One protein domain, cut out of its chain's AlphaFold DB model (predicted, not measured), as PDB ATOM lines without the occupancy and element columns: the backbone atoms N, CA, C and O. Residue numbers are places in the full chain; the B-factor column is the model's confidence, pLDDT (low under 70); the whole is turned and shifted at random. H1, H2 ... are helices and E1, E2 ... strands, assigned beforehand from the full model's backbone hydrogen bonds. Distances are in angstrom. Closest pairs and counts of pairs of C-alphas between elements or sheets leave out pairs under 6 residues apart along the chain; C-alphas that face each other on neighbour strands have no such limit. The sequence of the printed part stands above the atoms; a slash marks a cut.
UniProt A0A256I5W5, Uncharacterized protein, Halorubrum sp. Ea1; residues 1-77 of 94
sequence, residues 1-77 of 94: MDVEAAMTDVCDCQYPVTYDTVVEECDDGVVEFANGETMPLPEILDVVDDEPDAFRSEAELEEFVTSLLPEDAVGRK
ATOM      1  N   MET A   1      64.273  42.025-139.362       36.50
ATOM      2  CA  MET A   1      64.063  40.633-138.943       36.50
ATOM      3  C   MET A   1      64.309  39.824-140.184       36.50
ATOM      4  O   MET A   1      63.484  39.862-141.086       36.50
ATOM      5  N   ASP A   2      65.505  39.269-140.279       38.75
ATOM      6  CA  ASP A   2      65.875  38.276-141.274       38.75
ATOM      7  C   ASP A   2      64.864  37.133-141.145       38.75
ATOM      8  O   ASP A   2      64.726  36.542-140.074       38.75
ATOM      9  N   VAL A   3      64.051  36.929-142.179       40.72
ATOM     10  CA  VAL A   3      63.115  35.804-142.242       40.72
ATOM     11  C   VAL A   3      63.937  34.609-142.712       40.72
ATOM     12  O   VAL A   3      63.875  34.212-143.870       40.72
ATOM     13  N   GLU A   4      64.810  34.113-141.834       49.12
ATOM     14  CA  GLU A   4      65.241  32.720-141.922       49.12
ATOM     15  C   GLU A   4      63.969  31.893-141.747       49.12
ATOM     16  O   GLU A   4      63.194  32.144-140.819       49.12
ATOM     17  N   ALA A   5      63.697  30.977-142.678       48.38
ATOM     18  CA  ALA A   5      62.700  29.947-142.440       48.38
ATOM     19  C   ALA A   5      63.018  29.345-141.067       48.38
ATOM     20  O   ALA A   5      64.148  28.923-140.826       48.38
ATOM     21  N   ALA A   6      62.071  29.403-140.134       51.22
ATOM     22  CA  ALA A   6      62.281  28.855-138.808       51.22
ATOM     23  C   ALA A   6      62.156  27.327-138.905       51.22
ATOM     24  O   ALA A   6      61.176  26.754-138.453       51.22
ATOM     25  N   MET A   7      63.155  26.669-139.502       54.59
ATOM     26  CA  MET A   7      63.323  25.207-139.527       54.59
ATOM     27  C   MET A   7      63.905  24.679-138.203       54.59
ATOM     28  O   MET A   7      64.530  23.626-138.144       54.59
ATOM     29  N   THR A   8      63.688  25.409-137.105       51.53
ATOM     30  CA  THR A   8      63.975  24.909-135.760       51.53
ATOM     31  C   THR A   8      63.045  23.729-135.497       51.53
ATOM     32  O   THR A   8      61.839  23.935-135.397       51.53
ATOM     33  N   ASP A   9      63.628  22.536-135.347       56.69
ATOM     34  CA  ASP A   9      62.962  21.281-134.954       56.69
ATOM     35  C   ASP A   9      62.358  20.433-136.094       56.69
ATOM     36  O   ASP A   9      61.322  19.799-135.926       56.69
ATOM     37  N   VAL A  10      62.995  20.372-137.271       62.66
ATOM     38  CA  VAL A  10      62.518  19.464-138.337       62.66
ATOM     39  C   VAL A  10      62.684  17.980-137.978       62.66
ATOM     40  O   VAL A  10      61.870  17.159-138.398       62.66
ATOM     41  N   CYS A  11      63.747  17.630-137.239       68.56
ATOM     42  CA  CYS A  11      64.098  16.252-136.886       68.56
ATOM     43  C   CYS A  11      65.070  16.211-135.694       68.56
ATOM     44  O   CYS A  11      66.250  16.529-135.858       68.56
ATOM     45  N   ASP A  12      64.621  15.754-134.515       71.25
ATOM     46  CA  ASP A  12      65.503  15.453-133.365       71.25
ATOM     47  C   ASP A  12      66.172  14.078-133.559       71.25
ATOM     48  O   ASP A  12      65.928  13.103-132.849       71.25
ATOM     49  N   CYS A  13      66.991  13.969-134.601       76.12
ATOM     50  CA  CYS A  13      67.705  12.752-134.957       76.12
ATOM     51  C   CYS A  13      69.199  12.848-134.601       76.12
ATOM     52  O   CYS A  13      69.828  13.907-134.651       76.12
ATOM     53  N   GLN A  14      69.808  11.717-134.220       81.31
ATOM     54  CA  GLN A  14      71.250  11.666-133.963       81.31
ATOM     55  C   GLN A  14      72.022  11.571-135.278       81.31
ATOM     56  O   GLN A  14      71.953  10.564-135.979       81.31
ATOM     57  N   TYR A  15      72.815  12.599-135.567       81.56
ATOM     58  CA  TYR A  15      73.651  12.646-136.757       81.56
ATOM     59  C   TYR A  15      74.953  11.831-136.599       81.56
ATOM     60  O   TYR A  15      75.554  11.826-135.516       81.56
ATOM     61  N   PRO A  16      75.456  11.188-137.673       87.81
ATOM     62  CA  PRO A  16      74.892  11.164-139.026       87.81
ATOM     63  C   PRO A  16      73.652  10.262-139.149       87.81
ATOM     64  O   PRO A  16      73.634   9.164-138.596       87.81
ATOM     65  N   VAL A  17      72.659  10.717-139.916       87.75
ATOM     66  CA  VAL A  17      71.376  10.033-140.154       87.75
ATOM     67  C   VAL A  17      71.175   9.809-141.652       87.75
ATOM     68  O   VAL A  17      71.509  10.671-142.459       87.75
ATOM     69  N   THR A  18      70.679   8.638-142.047       89.75
ATOM     70  CA  THR A  18      70.392   8.315-143.455       89.75
ATOM     71  C   THR A  18      69.107   8.981-143.924       89.75
ATOM     72  O   THR A  18      68.195   9.155-143.120       89.75
ATOM     73  N   TYR A  19      69.013   9.309-145.215       86.69
ATOM     74  CA  TYR A  19      67.810   9.920-145.792       86.69
ATOM     75  C   TYR A  19      66.544   9.109-145.490       86.69
ATOM     76  O   TYR A  19      65.588   9.646-144.944       86.69
ATOM     77  N   ASP A  20      66.606   7.795-145.705       85.75
ATOM     78  CA  ASP A  20      65.514   6.858-145.415       85.75
ATOM     79  C   ASP A  20      65.067   6.934-143.942       85.75
ATOM     80  O   ASP A  20      63.884   6.986-143.636       85.75
ATOM     81  N   THR A  21      66.020   7.077-143.013       86.94
ATOM     82  CA  THR A  21      65.720   7.227-141.581       86.94
ATOM     83  C   THR A  21      65.111   8.581-141.251       86.94
ATOM     84  O   THR A  21      64.273   8.644-140.364       86.94
ATOM     85  N   VAL A  22      65.499   9.660-141.937       85.25
ATOM     86  CA  VAL A  22      64.839  10.966-141.769       85.25
ATOM     87  C   VAL A  22      63.394  10.890-142.254       85.25
ATOM     88  O   VAL A  22      62.505  11.372-141.564       85.25
ATOM     89  N   VAL A  23      63.150  10.247-143.397       84.62
ATOM     90  CA  VAL A  23      61.796  10.062-143.938       84.62
ATOM     91  C   VAL A  23      60.947   9.180-143.016       84.62
ATOM     92  O   VAL A  23      59.795   9.512-142.765       84.62
ATOM     93  N   GLU A  24      61.502   8.095-142.469       84.69
ATOM     94  CA  GLU A  24      60.768   7.192-141.573       84.69
ATOM     95  C   GLU A  24      60.549   7.771-140.163       84.69
ATOM     96  O   GLU A  24      59.436   7.724-139.641       84.69
ATOM     97  N   GLU A  25      61.596   8.295-139.516       84.12
ATOM     98  CA  GLU A  25      61.526   8.758-138.119       84.12
ATOM     99  C   GLU A  25      60.969  10.181-138.002       84.12
ATOM    100  O   GLU A  25      60.474  10.558-136.939       84.12
ATOM    101  N   CYS A  26      61.046  10.983-139.065       82.56
ATOM    102  CA  CYS A  26      60.525  12.352-139.112       82.56
ATOM    103  C   CYS A  26      59.447  12.550-140.176       82.56
ATOM    104  O   CYS A  26      59.278  13.645-140.709       82.56
ATOM    105  N   ASP A  27      58.644  11.507-140.385       80.81
ATOM    106  CA  ASP A  27      57.390  11.558-141.144       80.81
ATOM    107  C   ASP A  27      56.407  12.613-140.583       80.81
ATOM    108  O   ASP A  27      55.717  13.289-141.340       80.81
ATOM    109  N   ASP A  28      56.399  12.824-139.257       81.44
ATOM    110  CA  ASP A  28      55.584  13.859-138.588       81.44
ATOM    111  C   ASP A  28      56.245  15.255-138.607       81.44
ATOM    112  O   ASP A  28      55.672  16.229-138.121       81.44
ATOM    113  N   GLY A  29      57.455  15.373-139.166       79.25
ATOM    114  CA  GLY A  29      58.171  16.638-139.284       79.25
ATOM    115  C   GLY A  29      57.432  17.599-140.216       79.25
ATOM    116  O   GLY A  29      57.101  17.256-141.352       79.25
ATOM    117  N   VAL A  30      57.182  18.827-139.758       81.19
ATOM    118  CA  VAL A  30      56.505  19.864-140.550       81.19
ATOM    119  C   VAL A  30      57.438  21.048-140.749       81.19
ATOM    120  O   VAL A  30      57.956  21.617-139.793       81.19
ATOM    121  N   VAL A  31      57.609  21.447-142.004       78.69
ATOM    122  CA  VAL A  31      58.371  22.633-142.390       78.69
ATOM    123  C   VAL A  31      57.410  23.807-142.528       78.69
ATOM    124  O   VAL A  31      56.473  23.754-143.326       78.69
ATOM    125  N   GLU A  32      57.636  24.870-141.757       76.69
ATOM    126  CA  GLU A  32      56.929  26.143-141.918       76.69
ATOM    127  C   GLU A  32      57.707  27.065-142.862       76.69
ATOM    128  O   GLU A  32      58.876  27.394-142.649       76.69
ATOM    129  N   PHE A  33      57.038  27.496-143.925       76.44
ATOM    130  CA  PHE A  33      57.573  28.414-144.913       76.44
ATOM    131  C   PHE A  33      57.452  29.864-144.460       76.44
ATOM    132  O   PHE A  33      56.571  30.250-143.691       76.44
ATOM    133  N   ALA A  34      58.295  30.719-145.035       71.38
ATOM    134  CA  ALA A  34      58.323  32.148-144.728       71.38
ATOM    135  C   ALA A  34      56.996  32.873-145.028       71.38
ATOM    136  O   ALA A  34      56.728  33.942-144.478       71.38
ATOM    137  N   ASN A  35      56.165  32.318-145.912       67.75
ATOM    138  CA  ASN A  35      54.850  32.856-146.247       67.75
ATOM    139  C   ASN A  35      53.724  32.353-145.315       67.75
ATOM    140  O   ASN A  35      52.565  32.719-145.520       67.75
ATOM    141  N   GLY A  36      54.058  31.557-144.292       70.94
ATOM    142  CA  GLY A  36      53.121  30.988-143.320       70.94
ATOM    143  C   GLY A  36      52.398  29.729-143.801       70.94
ATOM    144  O   GLY A  36      51.477  29.258-143.134       70.94
ATOM    145  N   GLU A  37      52.773  29.197-144.965       78.56
ATOM    146  CA  GLU A  37      52.368  27.858-145.383       78.56
ATOM    147  C   GLU A  37      53.199  26.803-144.643       78.56
ATOM    148  O   GLU A  37      54.328  27.058-144.238       78.56
ATOM    149  N   THR A  38      52.631  25.618-144.449       81.50
ATOM    150  CA  THR A  38      53.299  24.483-143.801       81.50
ATOM    151  C   THR A  38      53.212  23.265-144.706       81.50
ATOM    152  O   THR A  38      52.184  23.052-145.355       81.50
ATOM    153  N   MET A  39      54.278  22.473-144.763       82.19
ATOM    154  CA  MET A  39      54.332  21.252-145.567       82.19
ATOM    155  C   MET A  39      55.050  20.133-144.811       82.19
ATOM    156  O   MET A  39      56.019  20.414-144.103       82.19
ATOM    157  N   PRO A  40      54.603  18.873-144.952       85.81
ATOM    158  CA  PRO A  40      55.307  17.739-144.373       85.81
ATOM    159  C   PRO A  40      56.709  17.624-144.967       85.81
ATOM    160  O   PRO A  40      56.878  17.701-146.185       85.81
ATOM    161  N   LEU A  41      57.697  17.377-144.114       83.31
ATOM    162  CA  LEU A  41      59.051  17.029-144.521       83.31
ATOM    163  C   LEU A  41      59.088  15.887-145.558       83.31
ATOM    164  O   LEU A  41      59.749  16.080-146.579       83.31
ATOM    165  N   PRO A  42      58.368  14.753-145.393       82.62
ATOM    166  CA  PRO A  42      58.405  13.672-146.381       82.62
ATOM    167  C   PRO A  42      57.897  14.096-147.765       82.62
ATOM    168  O   PRO A  42      58.459  13.669-148.764       82.62
ATOM    169  N   GLU A  43      56.906  14.989-147.850       84.38
ATOM    170  CA  GLU A  43      56.396  15.492-149.138       84.38
ATOM    171  C   GLU A  43      57.425  16.374-149.859       84.38
ATOM    172  O   GLU A  43      57.471  16.403-151.085       84.38
ATOM    173  N   ILE A  44      58.260  17.101-149.108       83.38
ATOM    174  CA  ILE A  44      59.344  17.906-149.688       83.38
ATOM    175  C   ILE A  44      60.481  16.999-150.153       83.38
ATOM    176  O   ILE A  44      61.097  17.255-151.181       83.38
ATOM    177  N   LEU A  45      60.773  15.945-149.399       83.12
ATOM    178  CA  LEU A  45      61.826  15.002-149.747       83.12
ATOM    179  C   LEU A  45      61.415  14.132-150.957       83.12
ATOM    180  O   LEU A  45      62.230  13.929-151.847       83.12
ATOM    181  N   ASP A  46      60.141  13.748-151.093       82.38
ATOM    182  CA  ASP A  46      59.623  12.943-152.220       82.38
ATOM    183  C   ASP A  46      59.808  13.597-153.607       82.38
ATOM    184  O   ASP A  46      59.829  12.909-154.627       82.38
ATOM    185  N   VAL A  47      59.992  14.923-153.685       80.12
ATOM    186  CA  VAL A  47      60.148  15.613-154.979       80.12
ATOM    187  C   VAL A  47      61.546  15.494-155.602       80.12
ATOM    188  O   VAL A  47      61.732  15.938-156.742       80.12
ATOM    189  N   VAL A  48      62.534  14.937-154.894       78.94
ATOM    190  CA  VAL A  48      63.927  14.835-155.361       78.94
ATOM    191  C   VAL A  48      64.245  13.444-155.922       78.94
ATOM    192  O   VAL A  48      63.851  12.434-155.362       78.94
ATOM    193  N   ASP A  49      64.979  13.391-157.039       74.06
ATOM    194  CA  ASP A  49      65.443  12.135-157.675       74.06
ATOM    195  C   ASP A  49      66.925  11.827-157.346       74.06
ATOM    196  O   ASP A  49      67.425  10.745-157.633       74.06
ATOM    197  N   ASP A  50      67.639  12.796-156.756       80.12
ATOM    198  CA  ASP A  50      69.055  12.719-156.361       80.12
ATOM    199  C   ASP A  50      69.176  13.018-154.855       80.12
ATOM    200  O   ASP A  50      69.596  14.098-154.429       80.12
ATOM    201  N   GLU A  51      68.699  12.081-154.037       82.69
ATOM    202  CA  GLU A  51      68.780  12.169-152.578       82.69
ATOM    203  C   GLU A  51      70.192  11.827-152.051       82.69
ATOM    204  O   GLU A  51      70.871  10.940-152.581       82.69
ATOM    205  N   PRO A  52      70.679  12.507-150.997       84.56
ATOM    206  CA  PRO A  52      71.948  12.158-150.368       84.56
ATOM    207  C   PRO A  52      71.822  10.852-149.570       84.56
ATOM    208  O   PRO A  52      70.828  10.627-148.889       84.56
ATOM    209  N   ASP A  53      72.874  10.025-149.541       86.38
ATOM    210  CA  ASP A  53      72.866   8.787-148.743       86.38
ATOM    211  C   ASP A  53      72.628   9.049-147.238       86.38
ATOM    212  O   ASP A  53      71.977   8.265-146.543       86.38
ATOM    213  N   ALA A  54      73.198  10.139-146.709       87.56
ATOM    214  CA  ALA A  54      73.078  10.520-145.307       87.56
ATOM    215  C   ALA A  54      73.392  11.998-145.074       87.56
ATOM    216  O   ALA A  54      74.284  12.561-145.710       87.56
ATOM    217  N   PHE A  55      72.734  12.561-144.067       88.44
ATOM    218  CA  PHE A  55      72.986  13.885-143.524       88.44
ATOM    219  C   PHE A  55      73.949  13.799-142.341       88.44
ATOM    220  O   PHE A  55      73.808  12.960-141.447       88.44
ATOM    221  N   ARG A  56      74.947  14.681-142.311       87.94
ATOM    222  CA  ARG A  56      75.970  14.732-141.252       87.94
ATOM    223  C   ARG A  56      75.635  15.666-140.103       87.94
ATOM    224  O   ARG A  56      76.249  15.534-139.045       87.94
ATOM    225  N   SER A  57      74.711  16.591-140.328       85.69
ATOM    226  CA  SER A  57      74.277  17.607-139.374       85.69
ATOM    227  C   SER A  57      72.881  18.095-139.748       85.69
ATOM    228  O   SER A  57      72.525  18.079-140.923       85.69
ATOM    229  N   GLU A  58      72.161  18.647-138.776       82.38
ATOM    230  CA  GLU A  58      70.872  19.318-138.997       82.38
ATOM    231  C   GLU A  58      70.960  20.435-140.039       82.38
ATOM    232  O   GLU A  58      70.136  20.500-140.941       82.38
ATOM    233  N   ALA A  59      72.028  21.234-140.006       82.00
ATOM    234  CA  ALA A  59      72.261  22.279-141.002       82.00
ATOM    235  C   ALA A  59      72.374  21.745-142.446       82.00
ATOM    236  O   ALA A  59      72.040  22.453-143.388       82.00
ATOM    237  N   GLU A  60      72.855  20.510-142.638       85.88
ATOM    238  CA  GLU A  60      72.964  19.899-143.972       85.88
ATOM    239  C   GLU A  60      71.587  19.453-144.482       85.88
ATOM    240  O   GLU A  60      71.275  19.636-145.655       85.88
ATOM    241  N   LEU A  61      70.746  18.929-143.584       83.62
ATOM    242  CA  LEU A  61      69.348  18.623-143.877       83.62
ATOM    243  C   LEU A  61      68.557  19.902-144.187       83.62
ATOM    244  O   LEU A  61      67.822  19.944-145.168       83.62
ATOM    245  N   GLU A  62      68.742  20.958-143.397       79.62
ATOM    246  CA  GLU A  62      68.089  22.254-143.598       79.62
ATOM    247  C   GLU A  62      68.463  22.888-144.944       79.62
ATOM    248  O   GLU A  62      67.584  23.326-145.691       79.62
ATOM    249  N   GLU A  63      69.756  22.909-145.286       81.81
ATOM    250  CA  GLU A  63      70.233  23.430-146.571       81.81
ATOM    251  C   GLU A  63      69.649  22.627-147.740       81.81
ATOM    252  O   GLU A  63      69.204  23.212-148.731       81.81
ATOM    253  N   PHE A  64      69.594  21.298-147.602       84.88
ATOM    254  CA  PHE A  64      69.014  20.416-148.609       84.88
ATOM    255  C   PHE A  64      67.523  20.691-148.815       84.88
ATOM    256  O   PHE A  64      67.107  20.981-149.933       84.88
ATOM    257  N   VAL A  65      66.729  20.691-147.742       81.00
ATOM    258  CA  VAL A  65      65.289  20.981-147.803       81.00
ATOM    259  C   VAL A  65      65.051  22.370-148.388       81.00
ATOM    260  O   VAL A  65      64.274  22.513-149.325       81.00
ATOM    261  N   THR A  66      65.779  23.388-147.923       78.00
ATOM    262  CA  THR A  66      65.679  24.759-148.451       78.00
ATOM    263  C   THR A  66      66.011  24.826-149.941       78.00
ATOM    264  O   THR A  66      65.396  25.600-150.671       78.00
ATOM    265  N   SER A  67      66.954  24.009-150.419       80.12
ATOM    266  CA  SER A  67      67.291  23.918-151.842       80.12
ATOM    267  C   SER A  67      66.190  23.273-152.688       80.12
ATOM    268  O   SER A  67      66.141  23.534-153.891       80.12
ATOM    269  N   LEU A  68      65.345  22.417-152.105       81.00
ATOM    270  CA  LEU A  68      64.211  21.791-152.796       81.00
ATOM    271  C   LEU A  68      63.000  22.720-152.874       81.00
ATOM    272  O   LEU A  68      62.173  22.603-153.783       81.00
ATOM    273  N   LEU A  69      62.894  23.654-151.932       76.31
ATOM    274  CA  LEU A  69      61.783  24.584-151.882       76.31
ATOM    275  C   LEU A  69      61.838  25.596-153.033       76.31
ATOM    276  O   LEU A  69      62.901  26.129-153.362       76.31
ATOM    277  N   PRO A  70      60.683  25.919-153.643       67.88
ATOM    278  CA  PRO A  70      60.628  26.970-154.644       67.88
ATOM    279  C   PRO A  70      61.043  28.313-154.025       67.88
ATOM    280  O   PRO A  70      60.740  28.597-152.867       67.88
ATOM    281  N   GLU A  71      61.665  29.185-154.823       63.03
ATOM    282  CA  GLU A  71      62.138  30.520-154.398       63.03
ATOM    283  C   GLU A  71      61.032  31.425-153.807       63.03
ATOM    284  O   GLU A  71      61.319  32.476-153.235       63.03
ATOM    285  N   ASP A  72      59.762  31.050-153.980       55.28
ATOM    286  CA  ASP A  72      58.602  31.726-153.391       55.28
ATOM    287  C   ASP A  72      58.324  31.267-151.941       55.28
ATOM    288  O   ASP A  72      57.908  32.079-151.117       55.28
ATOM    289  N   ALA A  73      58.630  30.002-151.611       56.53
ATOM    290  CA  ALA A  73      58.497  29.411-150.272       56.53
ATOM    291  C   ALA A  73      59.698  29.746-149.367       56.53
ATOM    292  O   ALA A  73      59.540  30.023-148.173       56.53
ATOM    293  N   VAL A  74      60.900  29.808-149.952       59.53
ATOM    294  CA  VAL A  74      62.089  30.394-149.318       59.53
ATOM    295  C   VAL A  74      61.959  31.904-149.436       59.53
ATOM    296  O   VAL A  74      62.458  32.496-150.391       59.53
ATOM    297  N   GLY A  75      61.206  32.506-148.511       52.06
ATOM    298  CA  GLY A  75      60.803  33.915-148.526       52.06
ATOM    299  C   GLY A  75      61.818  34.803-149.234       52.06
ATOM    300  O   GLY A  75      62.948  34.934-148.773       52.06
ATOM    301  N   ARG A  76      61.420  35.333-150.398       46.56
ATOM    302  CA  ARG A  76      62.282  36.020-151.370       46.56
ATOM    303  C   ARG A  76      63.543  36.626-150.749       46.56
ATOM    304  O   ARG A  76      63.516  37.747-150.233       46.56
ATOM    305  N   LYS A  77      64.686  35.965-150.936       49.47
ATOM    306  CA  LYS A  77      66.014  36.570-150.763       49.47
ATOM    307  C   LYS A  77      66.259  37.584-151.895       49.47
ATOM    308  O   LYS A  77      67.129  37.372-152.731       49.47
TER     309      LYS A  77
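AT A GLANCE: This is residues 1 to 77 of the 94 residues of an uncharacterized protein of Halorubrum sp. Ea1 (UniProt A0A256I5W5). With little regular structure, this is a small body of loops in which the centres of helices H1, H2 and H3 make a triangle. A small two-stranded hairpin, E1 and E2, runs straight into H2, and the long stretch 1 to 18 leads to H1. The 77 printed residues hold H1, E1, E2, H2, H3 in that order, the sheet being E1 - E2, antiparallel; the class is mixed, with 29 residues in named elements. The whole is compact, radius of gyration of the C-alphas 11.9 A, spanning 31 by 24 by 20 A.

HOW THE PARTS SIT: The hairpin pairs E1, residues 30 to 32, with E2, residues 38 to 40, at 154 degrees; N 31 and O 39 are 2.8 A apart, within hydrogen-bond range. H2, residues 41 to 45, touches H3, residues 58 to 68; their closest C-alphas, Ile 44 and Val 65, are 7.0 A apart. H2 only just touches H1, residues 19 to 25, with 3 pairs of C-alphas within 8 A, the closest Val 23 and Pro 42 at 5.5 A. H1 and H3 are apart, as are H3 and both strands. In H1, H2 and H3 every O i to N i+4 pair is within hydrogen-bond range.

IN THESE COORDINATES: H1 begins at C-alpha 19 (67.810, 9.920, -145.792) and is 10.0 A long. H3, 15.5 A long, ends at C-alpha 68 (64.211, 21.791, -152.796).

THE WHOLE: The printed part has no cut. The link H2 to H3 is long. pLDDT is under 70 at residues 1 to 11, 35 and 70 to 77.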